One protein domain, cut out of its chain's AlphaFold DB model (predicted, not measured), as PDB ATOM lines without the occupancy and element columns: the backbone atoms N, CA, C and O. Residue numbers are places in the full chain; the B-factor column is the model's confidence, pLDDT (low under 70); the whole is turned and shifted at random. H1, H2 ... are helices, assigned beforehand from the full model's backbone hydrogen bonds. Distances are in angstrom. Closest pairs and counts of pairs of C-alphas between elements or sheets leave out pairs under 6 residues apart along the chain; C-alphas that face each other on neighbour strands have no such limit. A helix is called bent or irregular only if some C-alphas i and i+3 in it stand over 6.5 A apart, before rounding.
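This is residues 2 to 138 of the 143 residues of the protein "Acyl CoA binding protein-domain-containing protein" of Aspergillus caelatus (UniProt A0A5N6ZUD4). Helix H7 runs through the middle of an all-helix body, with the longest helix, H4, and H5 packed on it; H3 crosses the beginnings of H4 and H7, and H1 crosses the later part of H7. Short H2 packs on H4 at one end of the long axis, while H6, packed on H5, and the loop of residues 92 to 103 make the other end. The printed part has 137 residues with seven named helices, H1 to H7 in chain order, and no named strand. It is compact, with a radius of gyration of the C-alphas of 15.0 A and spans of 48 by 33 by 23 A.

H4, residues 53 to 71, is 27.1 A long, with a kink of 25 degrees near residue 65. H7, residues 121 to 138, is 25.5 A long and ends at C-alpha 138 (-76.282, 113.178, 52.662). H5 holds residues 78 to 91, H3 31 to 43 and H6 104 to 114. H1, residues 4 to 14, begins at C-alpha 4 (-72.877, 100.535, 52.390). H2, residues 20 to 26, is irregular: C-alphas 21 and 24 are 7.2 A apart.

H7, the hub, touches H4 at a steep tilt of 40 degrees, the same way; their closest C-alphas, Phe 62 and Gln 125, are 5.5 A apart. H5 touches H7 at a shallow tilt of 30 degrees, opposite ways, closest at C-alphas 91 and 121, 4.2 A. H3 touches residues 53 to 61 of H4, about perpendicular at 84 degrees, closest at C-alphas 34 and 57, 4.9 A. H1 touches residues 129 to 137 of H7 at 88 degrees, about perpendicular, closest at C-alphas 6 and 133, 4.6 A. H2 touches residues 60 to 68 of H4, closest at C-alphas 25 and 64, 6.0 A. H6 touches H5, closest at C-alphas 86 and 113, 4.3 A. Every O i to N i+4 pair is within hydrogen-bond range in H1, H3, H5, H6 and H7, against 13 of 15 in H4 and 1 of 3 in H2, where 3 of 4 O i to N i+3 pairs are.

The C-alphas farthest apart, of Ser 15 and Leu 101, are 48.6 A apart. The printed part has no cut; the link from H5 to H6 is long, and no printed residue is under pLDDT 70.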
ATOM      1  N   SER A   2     -78.092 100.776  56.968       84.94
ATOM      2  CA  SER A   2     -76.940 100.142  56.306       84.94
ATOM      3  C   SER A   2     -75.670 100.991  56.446       84.94
ATOM      4  O   SER A   2     -75.770 102.183  56.726       84.94
ATOM      5  N   ILE A   3     -74.496 100.385  56.252       96.06
ATOM      6  CA  ILE A   3     -73.194 101.074  56.193       96.06
ATOM      7  C   ILE A   3     -72.569 101.043  54.787       96.06
ATOM      8  O   ILE A   3     -71.365 101.227  54.633       96.06
ATOM      9  N   ASN A   4     -73.370 100.771  53.752       96.44
ATOM     10  CA  ASN A   4     -72.877 100.535  52.390       96.44
ATOM     11  C   ASN A   4     -72.070 101.712  51.824       96.44
ATOM     12  O   ASN A   4     -71.005 101.477  51.264       96.44
ATOM     13  N   ALA A   5     -72.530 102.955  52.002       97.19
ATOM     14  CA  ALA A   5     -71.814 104.129  51.495       97.19
ATOM     15  C   ALA A   5     -70.428 104.281  52.141       97.19
ATOM     16  O   ALA A   5     -69.452 104.628  51.474       97.19
ATOM     17  N   PHE A   6     -70.321 103.964  53.433       98.06
ATOM     18  CA  PHE A   6     -69.034 103.901  54.112       98.06
ATOM     19  C   PHE A   6     -68.141 102.778  53.559       98.06
ATOM     20  O   PHE A   6     -66.973 103.033  53.275       98.06
ATOM     21  N   LEU A   7     -68.672 101.564  53.363       97.81
ATOM     22  CA  LEU A   7     -67.894 100.437  52.828       97.81
ATOM     23  C   LEU A   7     -67.403 100.699  51.396       97.81
ATOM     24  O   LEU A   7     -66.270 100.366  51.072       97.81
ATOM     25  N   GLU A   8     -68.212 101.352  50.563       97.00
ATOM     26  CA  GLU A   8     -67.811 101.763  49.214       97.00
ATOM     27  C   GLU A   8     -66.636 102.757  49.256       97.00
ATOM     28  O   GLU A   8     -65.633 102.577  48.564       97.00
ATOM     29  N   ASN A   9     -66.707 103.769  50.129       97.25
ATOM     30  CA  ASN A   9     -65.622 104.741  50.300       97.25
ATOM     31  C   ASN A   9     -64.369 104.119  50.934       97.25
ATOM     32  O   ASN A   9     -63.253 104.507  50.582       97.25
ATOM     33  N   LEU A  10     -64.532 103.127  51.811       97.44
ATOM     34  CA  LEU A  10     -63.426 102.309  52.298       97.44
ATOM     35  C   LEU A  10     -62.745 101.574  51.138       97.44
ATOM     36  O   LEU A  10     -61.525 101.641  51.023       97.44
ATOM     37  N   SER A  11     -63.505 100.939  50.242       96.44
ATOM     38  CA  SER A  11     -62.941 100.273  49.063       96.44
ATOM     39  C   SER A  11     -62.232 101.247  48.113       96.44
ATOM     40  O   SER A  11     -61.157 100.915  47.614       96.44
ATOM     41  N   TYR A  12     -62.753 102.465  47.915       96.06
ATOM     42  CA  TYR A  12     -62.046 103.497  47.141       96.06
ATOM     43  C   TYR A  12     -60.719 103.914  47.783       96.06
ATOM     44  O   TYR A  12     -59.724 104.068  47.071       96.06
ATOM     45  N   ALA A  13     -60.684 104.064  49.110       96.38
ATOM     46  CA  ALA A  13     -59.447 104.337  49.839       96.38
ATOM     47  C   ALA A  13     -58.453 103.176  49.718       96.38
ATOM     48  O   ALA A  13     -57.268 103.403  49.497       96.38
ATOM     49  N   GLN A  14     -58.924 101.929  49.804       95.44
ATOM     50  CA  GLN A  14     -58.088 100.730  49.670       95.44
ATOM     51  C   GLN A  14     -57.422 100.627  48.300       95.44
ATOM     52  O   GLN A  14     -56.229 100.329  48.223       95.44
ATOM     53  N   SER A  15     -58.176 100.898  47.231       94.81
ATOM     54  CA  SER A  15     -57.652 100.883  45.865       94.81
ATOM     55  C   SER A  15     -56.818 102.122  45.525       94.81
ATOM     56  O   SER A  15     -56.238 102.175  44.444       94.81
ATOM     57  N   GLY A  16     -56.795 103.134  46.401       91.94
ATOM     58  CA  GLY A  16     -56.190 104.439  46.130       91.94
ATOM     59  C   GLY A  16     -56.932 105.249  45.062       91.94
ATOM     60  O   GLY A  16     -56.366 106.193  44.520       91.94
ATOM     61  N   ALA A  17     -58.178 104.882  44.736       93.56
ATOM     62  CA  ALA A  17     -58.988 105.603  43.754       93.56
ATOM     63  C   ALA A  17     -59.486 106.948  44.300       93.56
ATOM     64  O   ALA A  17     -59.655 107.888  43.529       93.56
ATOM     65  N   LYS A  18     -59.708 107.022  45.618       93.81
ATOM     66  CA  LYS A  18     -60.005 108.246  46.374       93.81
ATOM     67  C   LYS A  18     -59.250 108.227  47.690       93.81
ATOM     68  O   LYS A  18     -58.847 107.158  48.145       93.81
ATOM     69  N   PHE A  19     -59.085 109.388  48.319       94.88
ATOM     70  CA  PHE A  19     -58.464 109.503  49.645       94.88
ATOM     71  C   PHE A  19     -57.084 108.828  49.720       94.88
ATOM     72  O   PHE A  19     -56.818 108.036  50.625       94.88
ATOM     73  N   ALA A  20     -56.199 109.116  48.761       92.44
ATOM     74  CA  ALA A  20     -54.882 108.475  48.686       92.44
ATOM     75  C   ALA A  20     -54.092 108.575  50.010       92.44
ATOM     76  O   ALA A  20     -53.427 107.621  50.408       92.44
ATOM     77  N   GLU A  21     -54.235 109.681  50.748       92.25
ATOM     78  CA  GLU A  21     -53.618 109.874  52.069       92.25
ATOM     79  C   GLU A  21     -54.186 108.944  53.161       92.25
ATOM     80  O   GLU A  21     -53.519 108.662  54.158       92.25
ATOM     81  N   LEU A  22     -55.408 108.436  52.980       94.31
ATOM     82  CA  LEU A  22     -56.068 107.502  53.893       94.31
ATOM     83  C   LEU A  22     -55.838 106.031  53.521       94.31
ATOM     84  O   LEU A  22     -56.143 105.157  54.335       94.31
ATOM     85  N   GLN A  23     -55.258 105.739  52.351       93.88
ATOM     86  CA  GLN A  23     -54.978 104.372  51.893       93.88
ATOM     87  C   GLN A  23     -54.201 103.526  52.924       93.88
ATOM     88  O   GLN A  23     -54.614 102.388  53.168       93.88
ATOM     89  N   PRO A  24     -53.174 104.048  53.632       93.81
ATOM     90  CA  PRO A  24     -52.481 103.280  54.666       93.81
ATOM     91  C   PRO A  24     -53.400 102.848  55.814       93.81
ATOM     92  O   PRO A  24     -53.244 101.757  56.350       93.81
ATOM     93  N   ALA A  25     -54.384 103.681  56.169       92.94
ATOM     94  CA  ALA A  25     -55.363 103.372  57.208       92.94
ATOM     95  C   ALA A  25     -56.456 102.404  56.727       92.94
ATOM     96  O   ALA A  25     -57.060 101.721  57.545       92.94
ATOM     97  N   ALA A  26     -56.710 102.348  55.418       94.38
ATOM     98  CA  ALA A  26     -57.761 101.537  54.814       94.38
ATOM     99  C   ALA A  26     -57.289 100.132  54.395       94.38
ATOM    100  O   ALA A  26     -58.046  99.164  54.479       94.38
ATOM    101  N   SER A  27     -56.039 100.012  53.935       92.06
ATOM    102  CA  SER A  27     -55.508  98.829  53.236       92.06
ATOM    103  C   SER A  27     -55.600  97.509  54.010       92.06
ATOM    104  O   SER A  27     -55.817  96.464  53.404       92.06
ATOM    105  N   GLY A  28     -55.472  97.543  55.339       92.56
ATOM    106  CA  GLY A  28     -55.534  96.352  56.193       92.56
ATOM    107  C   GLY A  28     -56.939  95.956  56.653       92.56
ATOM    108  O   GLY A  28     -57.087  94.958  57.355       92.56
ATOM    109  N   ILE A  29     -57.973  96.729  56.311       97.12
ATOM    110  CA  ILE A  29     -59.325  96.522  56.839       97.12
ATOM    111  C   ILE A  29     -60.059  95.462  56.013       97.12
ATOM    112  O   ILE A  29     -60.323  95.645  54.826       97.12
ATOM    113  N   ASN A  30     -60.457  94.360  56.646       97.00
ATOM    114  CA  ASN A  30     -61.309  93.367  55.998       97.00
ATOM    115  C   ASN A  30     -62.774  93.846  55.990       97.00
ATOM    116  O   ASN A  30     -63.400  93.962  57.045       97.00
ATOM    117  N   VAL A  31     -63.307  94.117  54.796       96.69
ATOM    118  CA  VAL A  31     -64.653  94.683  54.582       96.69
ATOM    119  C   VAL A  31     -65.754  93.750  55.091       96.69
ATOM    120  O   VAL A  31     -66.690  94.216  55.741       96.69
ATOM    121  N   ASP A  32     -65.633  92.443  54.854       96.69
ATOM    122  CA  ASP A  32     -66.642  91.459  55.264       96.69
ATOM    123  C   ASP A  32     -66.688  91.303  56.786       96.69
ATOM    124  O   ASP A  32     -67.765  91.316  57.384       96.69
ATOM    125  N   LEU A  33     -65.517  91.226  57.429       97.50
ATOM    126  CA  LEU A  33     -65.423  91.181  58.890       97.50
ATOM    127  C   LEU A  33     -65.933  92.473  59.521       97.50
ATOM    128  O   LEU A  33     -66.648  92.416  60.517       97.50
ATOM    129  N   LEU A  34     -65.611  93.631  58.941       98.06
ATOM    130  CA  LEU A  34     -66.109  94.910  59.434       98.06
ATOM    131  C   LEU A  34     -67.633  94.990  59.330       98.06
ATOM    132  O   LEU A  34     -68.298  95.376  60.292       98.06
ATOM    133  N   LYS A  35     -68.195  94.593  58.185       97.81
ATOM    134  CA  LYS A  35     -69.644  94.548  57.989       97.81
ATOM    135  C   LYS A  35     -70.309  93.635  59.016       97.81
ATOM    136  O   LYS A  35     -71.223  94.079  59.707       97.81
ATOM    137  N   ALA A  36     -69.806  92.410  59.169       97.44
ATOM    138  CA  ALA A  36     -70.327  91.455  60.138       97.44
ATOM    139  C   ALA A  36     -70.211  91.969  61.583       97.44
ATOM    140  O   ALA A  36     -71.145  91.812  62.366       97.44
ATOM    141  N   ALA A  37     -69.097  92.618  61.937       97.81
ATOM    142  CA  ALA A  37     -68.882  93.169  63.269       97.81
ATOM    143  C   ALA A  37     -69.871  94.297  63.585       97.81
ATOM    144  O   ALA A  37     -70.492  94.293  64.647       97.81
ATOM    145  N   VAL A  38     -70.056  95.236  62.652       97.75
ATOM    146  CA  VAL A  38     -71.031  96.321  62.809       97.75
ATOM    147  C   VAL A  38     -72.445  95.751  62.905       97.75
ATOM    148  O   VAL A  38     -73.172  96.112  63.823       97.75
ATOM    149  N   GLU A  39     -72.840  94.831  62.025       96.25
ATOM    150  CA  GLU A  39     -74.169  94.207  62.070       96.25
ATOM    151  C   GLU A  39     -74.423  93.477  63.395       96.25
ATOM    152  O   GLU A  39     -75.459  93.706  64.023       96.25
ATOM    153  N   ALA A  40     -73.468  92.668  63.863       96.44
ATOM    154  CA  ALA A  40     -73.578  91.938  65.123       96.44
ATOM    155  C   ALA A  40     -73.728  92.882  66.326       96.44
ATOM    156  O   ALA A  40     -74.617  92.698  67.159       96.44
ATOM    157  N   VAL A  41     -72.902  93.929  66.399       96.75
ATOM    158  CA  VAL A  41     -72.952  94.913  67.487       96.75
ATOM    159  C   VAL A  41     -74.236  95.745  67.439       96.75
ATOM    160  O   VAL A  41     -74.837  96.012  68.478       96.75
ATOM    161  N   LEU A  42     -74.684  96.156  66.249       95.38
ATOM    162  CA  LEU A  42     -75.899  96.958  66.098       95.38
ATOM    163  C   LEU A  42     -77.185  96.158  66.358       95.38
ATOM    164  O   LEU A  42     -78.185  96.765  66.745       95.38
ATOM    165  N   ALA A  43     -77.171  94.842  66.120       95.31
ATOM    166  CA  ALA A  43     -78.282  93.939  66.418       95.31
ATOM    167  C   ALA A  43     -78.383  93.590  67.914       95.31
ATOM    168  O   ALA A  43     -79.449  93.180  68.375       95.31
ATOM    169  N   GLY A  44     -77.288  93.744  68.661       93.62
ATOM    170  CA  GLY A  44     -77.248  93.548  70.105       93.62
ATOM    171  C   GLY A  44     -77.758  94.745  70.919       93.62
ATOM    172  O   GLY A  44     -78.184  95.776  70.387       93.62
ATOM    173  N   GLY A  45     -77.693  94.585  72.244       93.00
ATOM    174  CA  GLY A  45     -78.009  95.626  73.220       93.00
ATOM    175  C   GLY A  45     -76.924  96.697  73.351       93.00
ATOM    176  O   GLY A  45     -75.962  96.749  72.581       93.00
ATOM    177  N   ASP A  46     -77.084  97.564  74.346       93.62
ATOM    178  CA  ASP A  46     -76.140  98.651  74.620       93.62
ATOM    179  C   ASP A  46     -74.762  98.135  75.056       93.62
ATOM    180  O   ASP A  46     -73.747  98.753  74.755       93.62
ATOM    181  N   ASP A  47     -74.703  96.961  75.681       94.50
ATOM    182  CA  ASP A  47     -73.496  96.295  76.166       94.50
ATOM    183  C   ASP A  47     -72.854  95.338  75.144       94.50
ATOM    184  O   ASP A  47     -71.869  94.673  75.474       94.50
ATOM    185  N   ALA A  48     -73.382  95.274  73.914       95.06
ATOM    186  CA  ALA A  48     -72.955  94.325  72.890       95.06
ATOM    187  C   ALA A  48     -71.448  94.401  72.611       95.06
ATOM    188  O   ALA A  48     -70.867  95.487  72.498       95.06
ATOM    189  N   LYS A  49     -70.829  93.225  72.472       94.75
ATOM    190  CA  LYS A  49     -69.408  93.064  72.167       94.75
ATOM    191  C   LYS A  49     -69.192  91.959  71.140       94.75
ATOM    192  O   LYS A  49     -69.917  90.970  71.107       94.75
ATOM    193  N   VAL A  50     -68.159  92.135  70.337       96.25
ATOM    194  CA  VAL A  50     -67.562  91.166  69.428       96.25
ATOM    195  C   VAL A  50     -66.112  90.938  69.844       96.25
ATOM    196  O   VAL A  50     -65.485  91.800  70.467       96.25
ATOM    197  N   GLU A  51     -65.577  89.773  69.499       95.12
ATOM    198  CA  GLU A  51     -64.232  89.345  69.884       95.12
ATOM    199  C   GLU A  51     -63.404  88.924  68.667       95.12
ATOM    200  O   GLU A  51     -63.923  88.704  67.567       95.12
ATOM    201  N   GLY A  52     -62.091  88.816  68.882       96.44
ATOM    202  CA  GLY A  52     -61.143  88.359  67.874       96.44
ATOM    203  C   GLY A  52     -61.173  89.227  66.606       96.44
ATOM    204  O   GLY A  52     -61.271  90.451  66.712       96.44
ATOM    205  N   PRO A  53     -61.149  88.620  65.405       96.94
ATOM    206  CA  PRO A  53     -61.043  89.362  64.148       96.94
ATOM    207  C   PRO A  53     -62.161  90.386  63.907       96.94
ATOM    208  O   PRO A  53     -61.942  91.380  63.220       96.94
ATOM    209  N   LEU A  54     -63.358  90.167  64.468       97.31
ATOM    210  CA  LEU A  54     -64.467  91.120  64.362       97.31
ATOM    211  C   LEU A  54     -64.198  92.387  65.182       97.31
ATOM    212  O   LEU A  54     -64.488  93.486  64.718       97.31
ATOM    213  N   ALA A  55     -63.616  92.245  66.376       97.38
ATOM    214  CA  ALA A  55     -63.242  93.382  67.214       97.38
ATOM    215  C   ALA A  55     -62.129  94.214  66.566       97.38
ATOM    216  O   ALA A  55     -62.214  95.442  66.535       97.38
ATOM    217  N   ASP A  56     -61.120  93.543  66.003       97.56
ATOM    218  CA  ASP A  56     -60.007  94.200  65.315       97.56
ATOM    219  C   ASP A  56     -60.489  94.958  64.073       97.56
ATOM    220  O   ASP A  56     -60.148  96.129  63.882       97.56
ATOM    221  N   ALA A  57     -61.348  94.325  63.264       97.88
ATOM    222  CA  ALA A  57     -61.950  94.957  62.096       97.88
ATOM    223  C   ALA A  57     -62.809  96.167  62.488       97.88
ATOM    224  O   ALA A  57     -62.677  97.222  61.871       97.88
ATOM    225  N   LEU A  58     -63.641  96.048  63.531       98.31
ATOM    226  CA  LEU A  58     -64.490  97.137  64.018       98.31
ATOM    227  C   LEU A  58     -63.669  98.343  64.483       98.31
ATOM    228  O   LEU A  58     -63.964  99.475  64.096       98.31
ATOM    229  N   LYS A  59     -62.614  98.097  65.267       98.00
ATOM    230  CA  LYS A  59     -61.712  99.148  65.739       98.00
ATOM    231  C   LYS A  59     -61.025  99.854  64.568       98.00
ATOM    232  O   LYS A  59     -61.065 101.080  64.494       98.00
ATOM    233  N   ALA A  60     -60.454  99.098  63.629       98.19
ATOM    234  CA  ALA A  60     -59.802  99.671  62.453       98.19
ATOM    235  C   ALA A  60     -60.796 100.453  61.569       98.19
ATOM    236  O   ALA A  60     -60.496 101.555  61.107       98.19
ATOM    237  N   GLY A  61     -62.013  99.926  61.397       98.38
ATOM    238  CA  GLY A  61     -63.106 100.597  60.697       98.38
ATOM    239  C   GLY A  61     -63.493 101.927  61.342       98.38
ATOM    240  O   GLY A  61     -63.671 102.921  60.639       98.38
ATOM    241  N   PHE A  62     -63.562 101.983  62.673       98.50
ATOM    242  CA  PHE A  62     -63.821 103.216  63.413       98.50
ATOM    243  C   PHE A  62     -62.697 104.247  63.238       98.50
ATOM    244  O   PHE A  62     -62.972 105.416  62.958       98.50
ATOM    245  N   GLU A  63     -61.435 103.828  63.352       98.00
ATOM    246  CA  GLU A  63     -60.279 104.711  63.155       98.00
ATOM    247  C   GLU A  63     -60.245 105.300  61.738       98.00
ATOM    248  O   GLU A  63     -59.952 106.488  61.560       98.00
ATOM    249  N   PHE A  64     -60.588 104.497  60.726       98.38
ATOM    250  CA  PHE A  64     -60.753 104.976  59.358       98.38
ATOM    251  C   PHE A  64     -61.951 105.926  59.226       98.38
ATOM    252  O   PHE A  64     -61.800 107.003  58.651       98.38
ATOM    253  N   ALA A  65     -63.106 105.609  59.818       98.31
ATOM    254  CA  ALA A  65     -64.283 106.481  59.803       98.31
ATOM    255  C   ALA A  65     -64.001 107.868  60.401       98.31
ATOM    256  O   ALA A  65     -64.440 108.878  59.853       98.31
ATOM    257  N   ALA A  66     -63.217 107.937  61.481       97.81
ATOM    258  CA  ALA A  66     -62.822 109.198  62.112       97.81
ATOM    259  C   ALA A  66     -61.908 110.066  61.227       97.81
ATOM    260  O   ALA A  66     -61.828 111.286  61.413       97.81
ATOM    261  N   LYS A  67     -61.215 109.454  60.261       97.44
ATOM    262  CA  LYS A  67     -60.469 110.166  59.217       97.44
ATOM    263  C   LYS A  67     -61.398 110.548  58.067       97.44
ATOM    264  O   LYS A  67     -61.459 111.720  57.720       97.44
ATOM    265  N   LEU A  68     -62.183 109.597  57.563       97.31
ATOM    266  CA  LEU A  68     -63.067 109.783  56.412       97.31
ATOM    267  C   LEU A  68     -64.143 110.856  56.634       97.31
ATOM    268  O   LEU A  68     -64.474 111.583  55.708       97.31
ATOM    269  N   VAL A  69     -64.660 111.023  57.856       96.69
ATOM    270  CA  VAL A  69     -65.646 112.081  58.161       96.69
ATOM    271  C   VAL A  69     -65.116 113.496  57.874       96.69
ATOM    272  O   VAL A  69     -65.895 114.428  57.684       96.69
ATOM    273  N   LYS A  70     -63.790 113.680  57.844       95.19
ATOM    274  CA  LYS A  70     -63.152 114.962  57.511       95.19
ATOM    275  C   LYS A  70     -63.136 115.234  56.007       95.19
ATOM    276  O   LYS A  70     -62.963 116.382  55.618       95.19
ATOM    277  N   GLU A  71     -63.381 114.206  55.201       96.25
ATOM    278  CA  GLU A  71     -63.434 114.262  53.739       96.25
ATOM    279  C   GLU A  71     -64.842 114.542  53.202       96.25
ATOM    280  O   GLU A  71     -65.073 114.479  51.996       96.25
ATOM    281  N   LEU A  72     -65.814 114.837  54.069       96.62
ATOM    282  CA  LEU A  72     -67.149 115.240  53.634       96.62
ATOM    283  C   LEU A  72     -67.083 116.570  52.869       96.62
ATOM    284  O   LEU A  72     -66.435 117.523  53.306       96.62
ATOM    285  N   LYS A  73     -67.822 116.669  51.757       95.69
ATOM    286  CA  LYS A  73     -67.881 117.895  50.931       95.69
ATOM    287  C   LYS A  73     -68.504 119.081  51.653       95.69
ATOM    288  O   LYS A  73     -68.320 120.231  51.261       95.69
ATOM    289  N   SER A  74     -69.326 118.809  52.656       94.56
ATOM    290  CA  SER A  74     -70.053 119.813  53.417       94.56
ATOM    291  C   SER A  74     -69.978 119.499  54.896       94.56
ATOM    292  O   SER A  74     -69.978 118.341  55.310       94.56
ATOM    293  N   LYS A  75     -69.919 120.560  55.699       91.94
ATOM    294  CA  LYS A  75     -69.891 120.444  57.151       91.94
ATOM    295  C   LYS A  75     -71.271 119.993  57.657       91.94
ATOM    296  O   LYS A  75     -72.240 120.704  57.385       91.94
ATOM    297  N   PRO A  76     -71.356 118.898  58.436       94.81
ATOM    298  CA  PRO A  76     -72.604 118.481  59.068       94.81
ATOM    299  C   PRO A  76     -73.171 119.546  60.013       94.81
ATOM    300  O   PRO A  76     -72.442 120.405  60.531       94.81
ATOM    301  N   GLY A  77     -74.472 119.465  60.276       95.12
ATOM    302  CA  GLY A  77     -75.165 120.332  61.221       95.12
ATOM    303  C   GLY A  77     -74.659 120.178  62.659       95.12
ATOM    304  O   GLY A  77     -73.963 119.228  63.019       95.12
ATOM    305  N   GLN A  78     -75.026 121.125  63.528       94.62
ATOM    306  CA  GLN A  78     -74.573 121.125  64.926       94.62
ATOM    307  C   GLN A  78     -74.978 119.846  65.682       94.62
ATOM    308  O   GLN A  78     -74.184 119.320  66.464       94.62
ATOM    309  N   GLU A  79     -76.186 119.332  65.451       95.00
ATOM    310  CA  GLU A  79     -76.687 118.117  66.108       95.00
ATOM    311  C   GLU A  79     -75.945 116.855  65.648       95.00
ATOM    312  O   GLU A  79     -75.600 115.998  66.466       95.00
ATOM    313  N   GLU A  80     -75.625 116.764  64.358       95.62
ATOM    314  CA  GLU A  80     -74.810 115.681  63.804       95.62
ATOM    315  C   GLU A  80     -73.383 115.756  64.343       95.62
ATOM    316  O   GLU A  80     -72.835 114.754  64.790       95.62
ATOM    317  N   MET A  81     -72.802 116.958  64.427       96.06
ATOM    318  CA  MET A  81     -71.500 117.158  65.066       96.06
ATOM    319  C   MET A  81     -71.481 116.696  66.530       96.06
ATOM    320  O   MET A  81     -70.505 116.083  66.966       96.06
ATOM    321  N   LEU A  82     -72.539 116.967  67.302       97.19
ATOM    322  CA  LEU A  82     -72.671 116.455  68.672       97.19
ATOM    323  C   LEU A  82     -72.836 114.931  68.699       97.19
ATOM    324  O   LEU A  82     -72.334 114.277  69.614       97.19
ATOM    325  N   THR A  83     -73.495 114.366  67.688       97.56
ATOM    326  CA  THR A  83     -73.671 112.921  67.522       97.56
ATOM    327  C   THR A  83     -72.347 112.222  67.213       97.56
ATOM    328  O   THR A  83     -71.998 111.255  67.890       97.56
ATOM    329  N   PHE A  84     -71.547 112.754  66.287       97.88
ATOM    330  CA  PHE A  84     -70.183 112.279  66.054       97.88
ATOM    331  C   PHE A  84     -69.336 112.391  67.317       97.88
ATOM    332  O   PHE A  84     -68.650 111.443  67.687       97.88
ATOM    333  N   TYR A  85     -69.414 113.528  68.012       97.25
ATOM    334  CA  TYR A  85     -68.636 113.763  69.222       97.25
ATOM    335  C   TYR A  85     -68.926 112.737  70.323       97.25
ATOM    336  O   TYR A  85     -67.989 112.131  70.843       97.25
ATOM    337  N   LYS A  86     -70.201 112.523  70.680       97.94
ATOM    338  CA  LYS A  86     -70.560 111.609  71.777       97.94
ATOM    339  C   LYS A  86     -70.093 110.180  71.494       97.94
ATOM    340  O   LYS A  86     -69.483 109.565  72.365       97.94
ATOM    341  N   TYR A  87     -70.310 109.685  70.271       98.44
ATOM    342  CA  TYR A  87     -69.905 108.333  69.898       98.44
ATOM    343  C   TYR A  87     -68.389 108.217  69.810       98.44
ATOM    344  O   TYR A  87     -67.848 107.243  70.309       98.44
ATOM    345  N   PHE A  88     -67.689 109.222  69.281       98.38
ATOM    346  CA  PHE A  88     -66.228 109.215  69.232       98.38
ATOM    347  C   PHE A  88     -65.593 109.153  70.630       98.38
ATOM    348  O   PHE A  88     -64.663 108.377  70.844       98.38
ATOM    349  N   LYS A  89     -66.099 109.944  71.588       97.94
ATOM    350  CA  LYS A  89     -65.588 109.965  72.970       97.94
ATOM    351  C   LYS A  89     -65.803 108.629  73.679       97.94
ATOM    352  O   LYS A  89     -64.870 108.127  74.297       97.94
ATOM    353  N   GLN A  90     -66.983 108.025  73.527       97.81
ATOM    354  CA  GLN A  90     -67.250 106.694  74.079       97.81
ATOM    355  C   GLN A  90     -66.416 105.610  73.377       97.81
ATOM    356  O   GLN A  90     -65.747 104.829  74.033       97.81
ATOM    357  N   ALA A  91     -66.366 105.612  72.044       97.69
ATOM    358  CA  ALA A  91     -65.619 104.642  71.238       97.69
ATOM    359  C   ALA A  91     -64.104 104.653  71.492       97.69
ATOM    360  O   ALA A  91     -63.439 103.635  71.300       97.69
ATOM    361  N   SER A  92     -63.564 105.806  71.897       96.25
ATOM    362  CA  SER A  92     -62.148 105.984  72.238       96.25
ATOM    363  C   SER A  92     -61.853 105.721  73.718       96.25
ATOM    364  O   SER A  92     -60.713 105.911  74.137       96.25
ATOM    365  N   ASN A  93     -62.866 105.331  74.506       95.19
ATOM    366  CA  ASN A  93     -62.801 105.216  75.961       95.19
ATOM    367  C   ASN A  93     -62.177 106.463  76.622       95.19
ATOM    368  O   ASN A  93     -61.336 106.385  77.516       95.19
ATOM    369  N   ASP A  94     -62.574 107.637  76.129       95.94
ATOM    370  CA  ASP A  94     -62.077 108.936  76.570       95.94
ATOM    371  C   ASP A  94     -63.274 109.842  76.902       95.94
ATOM    372  O   ASP A  94     -63.689 110.657  76.073       95.94
ATOM    373  N   PRO A  95     -63.890 109.691  78.089       93.50
ATOM    374  CA  PRO A  95     -64.991 110.532  78.546       93.50
ATOM    375  C   PRO A  95     -64.655 112.034  78.531       93.50
ATOM    376  O   PRO A  95     -63.543 112.436  78.874       93.50
ATOM    377  N   PRO A  96     -65.594 112.921  78.165       94.06
ATOM    378  CA  PRO A  96     -65.415 114.353  78.337       94.06
ATOM    379  C   PRO A  96     -65.457 114.757  79.816       94.06
ATOM    380  O   PRO A  96     -66.310 114.309  80.583       94.06
ATOM    381  N   SER A  97     -64.580 115.684  80.199       93.44
ATOM    382  CA  SER A  97     -64.614 116.306  81.523       93.44
ATOM    383  C   SER A  97     -65.903 117.097  81.741       93.44
ATOM    384  O   SER A  97     -66.444 117.707  80.814       93.44
ATOM    385  N   LYS A  98     -66.371 117.132  82.993       92.75
ATOM    386  CA  LYS A  98     -67.540 117.929  83.365       92.75
ATOM    387  C   LYS A  98     -67.253 119.422  83.119       92.75
ATOM    388  O   LYS A  98     -66.251 119.929  83.626       92.75
ATOM    389  N   PRO A  99     -68.101 120.126  82.354       95.56
ATOM    390  CA  PRO A  99     -67.848 121.504  81.958       95.56
ATOM    391  C   PRO A  99     -68.126 122.485  83.099       95.56
ATOM    392  O   PRO A  99     -68.894 122.201  84.023       95.56
ATOM    393  N   GLY A 100     -67.511 123.667  83.014       95.25
ATOM    394  CA  GLY A 100     -67.773 124.774  83.933       95.25
ATOM    395  C   GLY A 100     -69.169 125.378  83.746       95.25
ATOM    396  O   GLY A 100     -69.786 125.241  82.692       95.25
ATOM    397  N   LEU A 101     -69.662 126.099  84.761       90.69
ATOM    398  CA  LEU A 101     -71.024 126.664  84.780       90.69
ATOM    399  C   LEU A 101     -71.344 127.583  83.586       90.69
ATOM    400  O   LEU A 101     -72.491 127.616  83.148       90.69
ATOM    401  N   MET A 102     -70.343 128.296  83.062       95.31
ATOM    402  CA  MET A 102     -70.491 129.241  81.944       95.31
ATOM    403  C   MET A 102     -70.093 128.652  80.579       95.31
ATOM    404  O   MET A 102     -70.175 129.345  79.568       95.31
ATOM    405  N   ASP A 103     -69.662 127.387  80.519       95.06
ATOM    406  CA  ASP A 103     -69.276 126.726  79.269       95.06
ATOM    407  C   ASP A 103     -70.481 126.023  78.626       95.06
ATOM    408  O   ASP A 103     -70.720 124.824  78.798       95.06
ATOM    409  N   PHE A 104     -71.267 126.789  77.872       93.75
ATOM    410  CA  PHE A 104     -72.468 126.284  77.202       93.75
ATOM    411  C   PHE A 104     -72.159 125.217  76.140       93.75
ATOM    412  O   PHE A 104     -72.919 124.257  75.992       93.75
ATOM    413  N   VAL A 105     -71.038 125.349  75.421       92.62
ATOM    414  CA  VAL A 105     -70.641 124.401  74.365       92.62
ATOM    415  C   VAL A 105     -70.154 123.094  74.981       92.62
ATOM    416  O   VAL A 105     -70.573 122.016  74.551       92.62
ATOM    417  N   GLY A 106     -69.310 123.172  76.011       95.38
ATOM    418  CA  GLY A 106     -68.885 122.012  76.785       95.38
ATOM    419  C   GLY A 106     -70.067 121.305  77.434       95.38
ATOM    420  O   GLY A 106     -70.132 120.081  77.389       95.38
ATOM    421  N   LYS A 107     -71.061 122.048  77.940       96.25
ATOM    422  CA  LYS A 107     -72.307 121.477  78.476       96.25
ATOM    423  C   LYS A 107     -73.096 120.703  77.429       96.25
ATOM    424  O   LYS A 107     -73.520 119.588  77.713       96.25
ATOM    425  N   ALA A 108     -73.248 121.232  76.217       95.94
ATOM    426  CA  ALA A 108     -73.921 120.509  75.137       95.94
ATOM    427  C   ALA A 108     -73.193 119.199  74.781       95.94
ATOM    428  O   ALA A 108     -73.822 118.145  74.681       95.94
ATOM    429  N   LYS A 109     -71.862 119.254  74.658       95.88
ATOM    430  CA  LYS A 109     -70.998 118.093  74.393       95.88
ATOM    431  C   LYS A 109     -71.066 117.038  75.497       95.88
ATOM    432  O   LYS A 109     -71.265 115.861  75.204       95.88
ATOM    433  N   TYR A 110     -70.931 117.463  76.752       97.50
ATOM    434  CA  TYR A 110     -71.005 116.589  77.918       97.50
ATOM    435  C   TYR A 110     -72.377 115.926  78.016       97.50
ATOM    436  O   TYR A 110     -72.444 114.709  78.101       97.50
ATOM    437  N   ASN A 111     -73.465 116.693  77.898       96.50
ATOM    438  CA  ASN A 111     -74.827 116.158  77.950       96.50
ATOM    439  C   ASN A 111     -75.106 115.159  76.815       96.50
ATOM    440  O   ASN A 111     -75.856 114.205  77.001       96.50
ATOM    441  N   ALA A 112     -74.543 115.382  75.622       97.31
ATOM    442  CA  ALA A 112     -74.683 114.448  74.507       97.31
ATOM    443  C   ALA A 112     -73.996 113.106  74.805       97.31
ATOM    444  O   ALA A 112     -74.573 112.061  74.513       97.31
ATOM    445  N   TRP A 113     -72.799 113.138  75.399       98.06
ATOM    446  CA  TRP A 113     -72.076 111.942  75.834       98.06
ATOM    447  C   TRP A 113     -72.716 111.265  77.052       98.06
ATOM    448  O   TRP A 113     -72.886 110.053  77.052       98.06
ATOM    449  N   GLU A 114     -73.152 112.029  78.053       97.25
ATOM    450  CA  GLU A 114     -73.749 111.502  79.285       97.25
ATOM    451  C   GLU A 114     -74.981 110.632  79.001       97.25
ATOM    452  O   GLU A 114     -75.191 109.627  79.672       97.25
ATOM    453  N   LYS A 115     -75.754 110.966  77.959       96.62
ATOM    454  CA  LYS A 115     -76.910 110.178  77.496       96.62
ATOM    455  C   LYS A 115     -76.556 108.801  76.930       96.62
ATOM    456  O   LYS A 115     -77.457 107.987  76.771       96.62
ATOM    457  N   ILE A 116     -75.300 108.574  76.552       97.00
ATOM    458  CA  ILE A 116     -74.841 107.328  75.923       97.00
ATOM    459  C   ILE A 116     -73.712 106.653  76.704       97.00
ATOM    460  O   ILE A 116     -73.168 105.667  76.236       97.00
ATOM    461  N   LYS A 117     -73.349 107.157  77.889       95.75
ATOM    462  CA  LYS A 117     -72.197 106.683  78.678       95.75
ATOM    463  C   LYS A 117     -72.244 105.190  79.044       95.75
ATOM    464  O   LYS A 117     -71.207 104.619  79.363       95.75
ATOM    465  N   ASP A 118     -73.439 104.599  79.037       96.38
ATOM    466  CA  ASP A 118     -73.683 103.216  79.451       96.38
ATOM    467  C   ASP A 118     -73.584 102.220  78.276       96.38
ATOM    468  O   ASP A 118     -73.615 101.011  78.499       96.38
ATOM    469  N   ILE A 119     -73.427 102.699  77.031       97.25
ATOM    470  CA  ILE A 119     -73.187 101.819  75.877       97.25
ATOM    471  C   ILE A 119     -71.722 101.370  75.834       97.25
ATOM    472  O   ILE A 119     -70.821 102.108  76.235       97.25
ATOM    473  N   SER A 120     -71.451 100.190  75.287       97.62
ATOM    474  CA  SER A 120     -70.090  99.688  75.110       97.62
ATOM    475  C   SER A 120     -69.302 100.523  74.094       97.62
ATOM    476  O   SER A 120     -69.861 101.085  73.146       97.62
ATOM    477  N   ASP A 121     -67.977 100.553  74.234       97.69
ATOM    478  CA  ASP A 121     -67.091 101.234  73.281       97.69
ATOM    479  C   ASP A 121     -67.305 100.710  71.856       97.69
ATOM    480  O   ASP A 121     -67.379 101.479  70.902       97.69
ATOM    481  N   GLN A 122     -67.488  99.396  71.709       98.06
ATOM    482  CA  GLN A 122     -67.753  98.765  70.418       98.06
ATOM    483  C   GLN A 122     -69.124  99.165  69.858       98.06
ATOM    484  O   GLN A 122     -69.248  99.434  68.660       98.06
ATOM    485  N   ARG A 123     -70.150  99.300  70.712       97.94
ATOM    486  CA  ARG A 123     -71.452  99.849  70.313       97.94
ATOM    487  C   ARG A 123     -71.309 101.272  69.796       97.94
ATOM    488  O   ARG A 123     -71.881 101.599  68.755       97.94
ATOM    489  N   ALA A 124     -70.512 102.092  70.475       98.38
ATOM    490  CA  ALA A 124     -70.207 103.448  70.046       98.38
ATOM    491  C   ALA A 124     -69.418 103.484  68.724       98.38
ATOM    492  O   ALA A 124     -69.741 104.300  67.862       98.38
ATOM    493  N   GLN A 125     -68.450 102.582  68.516       98.50
ATOM    494  CA  GLN A 125     -67.710 102.437  67.252       98.50
ATOM    495  C   GLN A 125     -68.655 102.121  66.087       98.50
ATOM    496  O   GLN A 125     -68.639 102.810  65.065       98.50
ATOM    497  N   ALA A 126     -69.529 101.127  66.258       98.31
ATOM    498  CA  ALA A 126     -70.493 100.723  65.239       98.31
ATOM    499  C   ALA A 126     -71.503 101.839  64.913       98.31
ATOM    500  O   ALA A 126     -71.794 102.097  63.744       98.31
ATOM    501  N   LEU A 127     -72.008 102.540  65.937       98.25
ATOM    502  CA  LEU A 127     -72.889 103.697  65.753       98.25
ATOM    503  C   LEU A 127     -72.170 104.846  65.043       98.25
ATOM    504  O   LEU A 127     -72.739 105.443  64.138       98.25
ATOM    505  N   TYR A 128     -70.913 105.124  65.393       98.56
ATOM    506  CA  TYR A 128     -70.118 106.151  64.725       98.56
ATOM    507  C   TYR A 128     -69.952 105.854  63.230       98.56
ATOM    508  O   TYR A 128     -70.220 106.724  62.406       98.56
ATOM    509  N   ILE A 129     -69.581 104.621  62.870       98.62
ATOM    510  CA  ILE A 129     -69.454 104.191  61.466       98.62
ATOM    511  C   ILE A 129     -70.788 104.353  60.727       98.62
ATOM    512  O   ILE A 129     -70.819 104.851  59.601       98.62
ATOM    513  N   GLN A 130     -71.899 103.981  61.366       98.12
ATOM    514  CA  GLN A 130     -73.227 104.151  60.783       98.12
ATOM    515  C   GLN A 130     -73.577 105.625  60.537       98.12
ATOM    516  O   GLN A 130     -74.101 105.947  59.473       98.12
ATOM    517  N   GLU A 131     -73.280 106.522  61.477       98.00
ATOM    518  CA  GLU A 131     -73.506 107.961  61.290       98.00
ATOM    519  C   GLU A 131     -72.608 108.548  60.195       98.00
ATOM    520  O   GLU A 131     -73.066 109.367  59.402       98.00
ATOM    521  N   VAL A 132     -71.354 108.092  60.085       98.06
ATOM    522  CA  VAL A 132     -70.465 108.513  58.990       98.06
ATOM    523  C   VAL A 132     -71.022 108.050  57.645       98.06
ATOM    524  O   VAL A 132     -71.053 108.842  56.709       98.06
ATOM    525  N   SER A 133     -71.540 106.820  57.548       98.06
ATOM    526  CA  SER A 133     -72.189 106.334  56.322       98.06
ATOM    527  C   SER A 133     -73.366 107.219  55.903       98.06
ATOM    528  O   SER A 133     -73.465 107.578  54.735       98.06
ATOM    529  N   LYS A 134     -74.228 107.622  56.844       97.12
ATOM    530  CA  LYS A 134     -75.349 108.532  56.547       97.12
ATOM    531  C   LYS A 134     -74.872 109.902  56.087       97.12
ATOM    532  O   LYS A 134     -75.435 110.467  55.156       97.12
ATOM    533  N   ALA A 135     -73.837 110.441  56.727       97.12
ATOM    534  CA  ALA A 135     -73.287 111.730  56.336       97.12
ATOM    535  C   ALA A 135     -72.655 111.678  54.938       97.12
ATOM    536  O   ALA A 135     -72.805 112.622  54.170       97.12
ATOM    537  N   ILE A 136     -72.019 110.564  54.567       96.81
ATOM    538  CA  ILE A 136     -71.545 110.344  53.195       96.81
ATOM    539  C   ILE A 136     -72.722 110.348  52.213       96.81
ATOM    540  O   ILE A 136     -72.633 110.995  51.176       96.81
ATOM    541  N   GLU A 137     -73.831 109.678  52.532       96.06
ATOM    542  CA  GLU A 137     -75.031 109.674  51.679       96.06
ATOM    543  C   GLU A 137     -75.655 111.072  51.545       96.06
ATOM    544  O   GLU A 137     -76.102 111.449  50.463       96.06
ATOM    545  N   ALA A 138     -75.666 111.854  52.627       96.00
ATOM    546  CA  ALA A 138     -76.282 113.178  52.662       96.00
ATOM    547  C   ALA A 138     -75.424 114.273  52.006       96.00
ATOM    548  O   ALA A 138     -75.955 115.158  51.336       96.00
TER     549      ALA A 138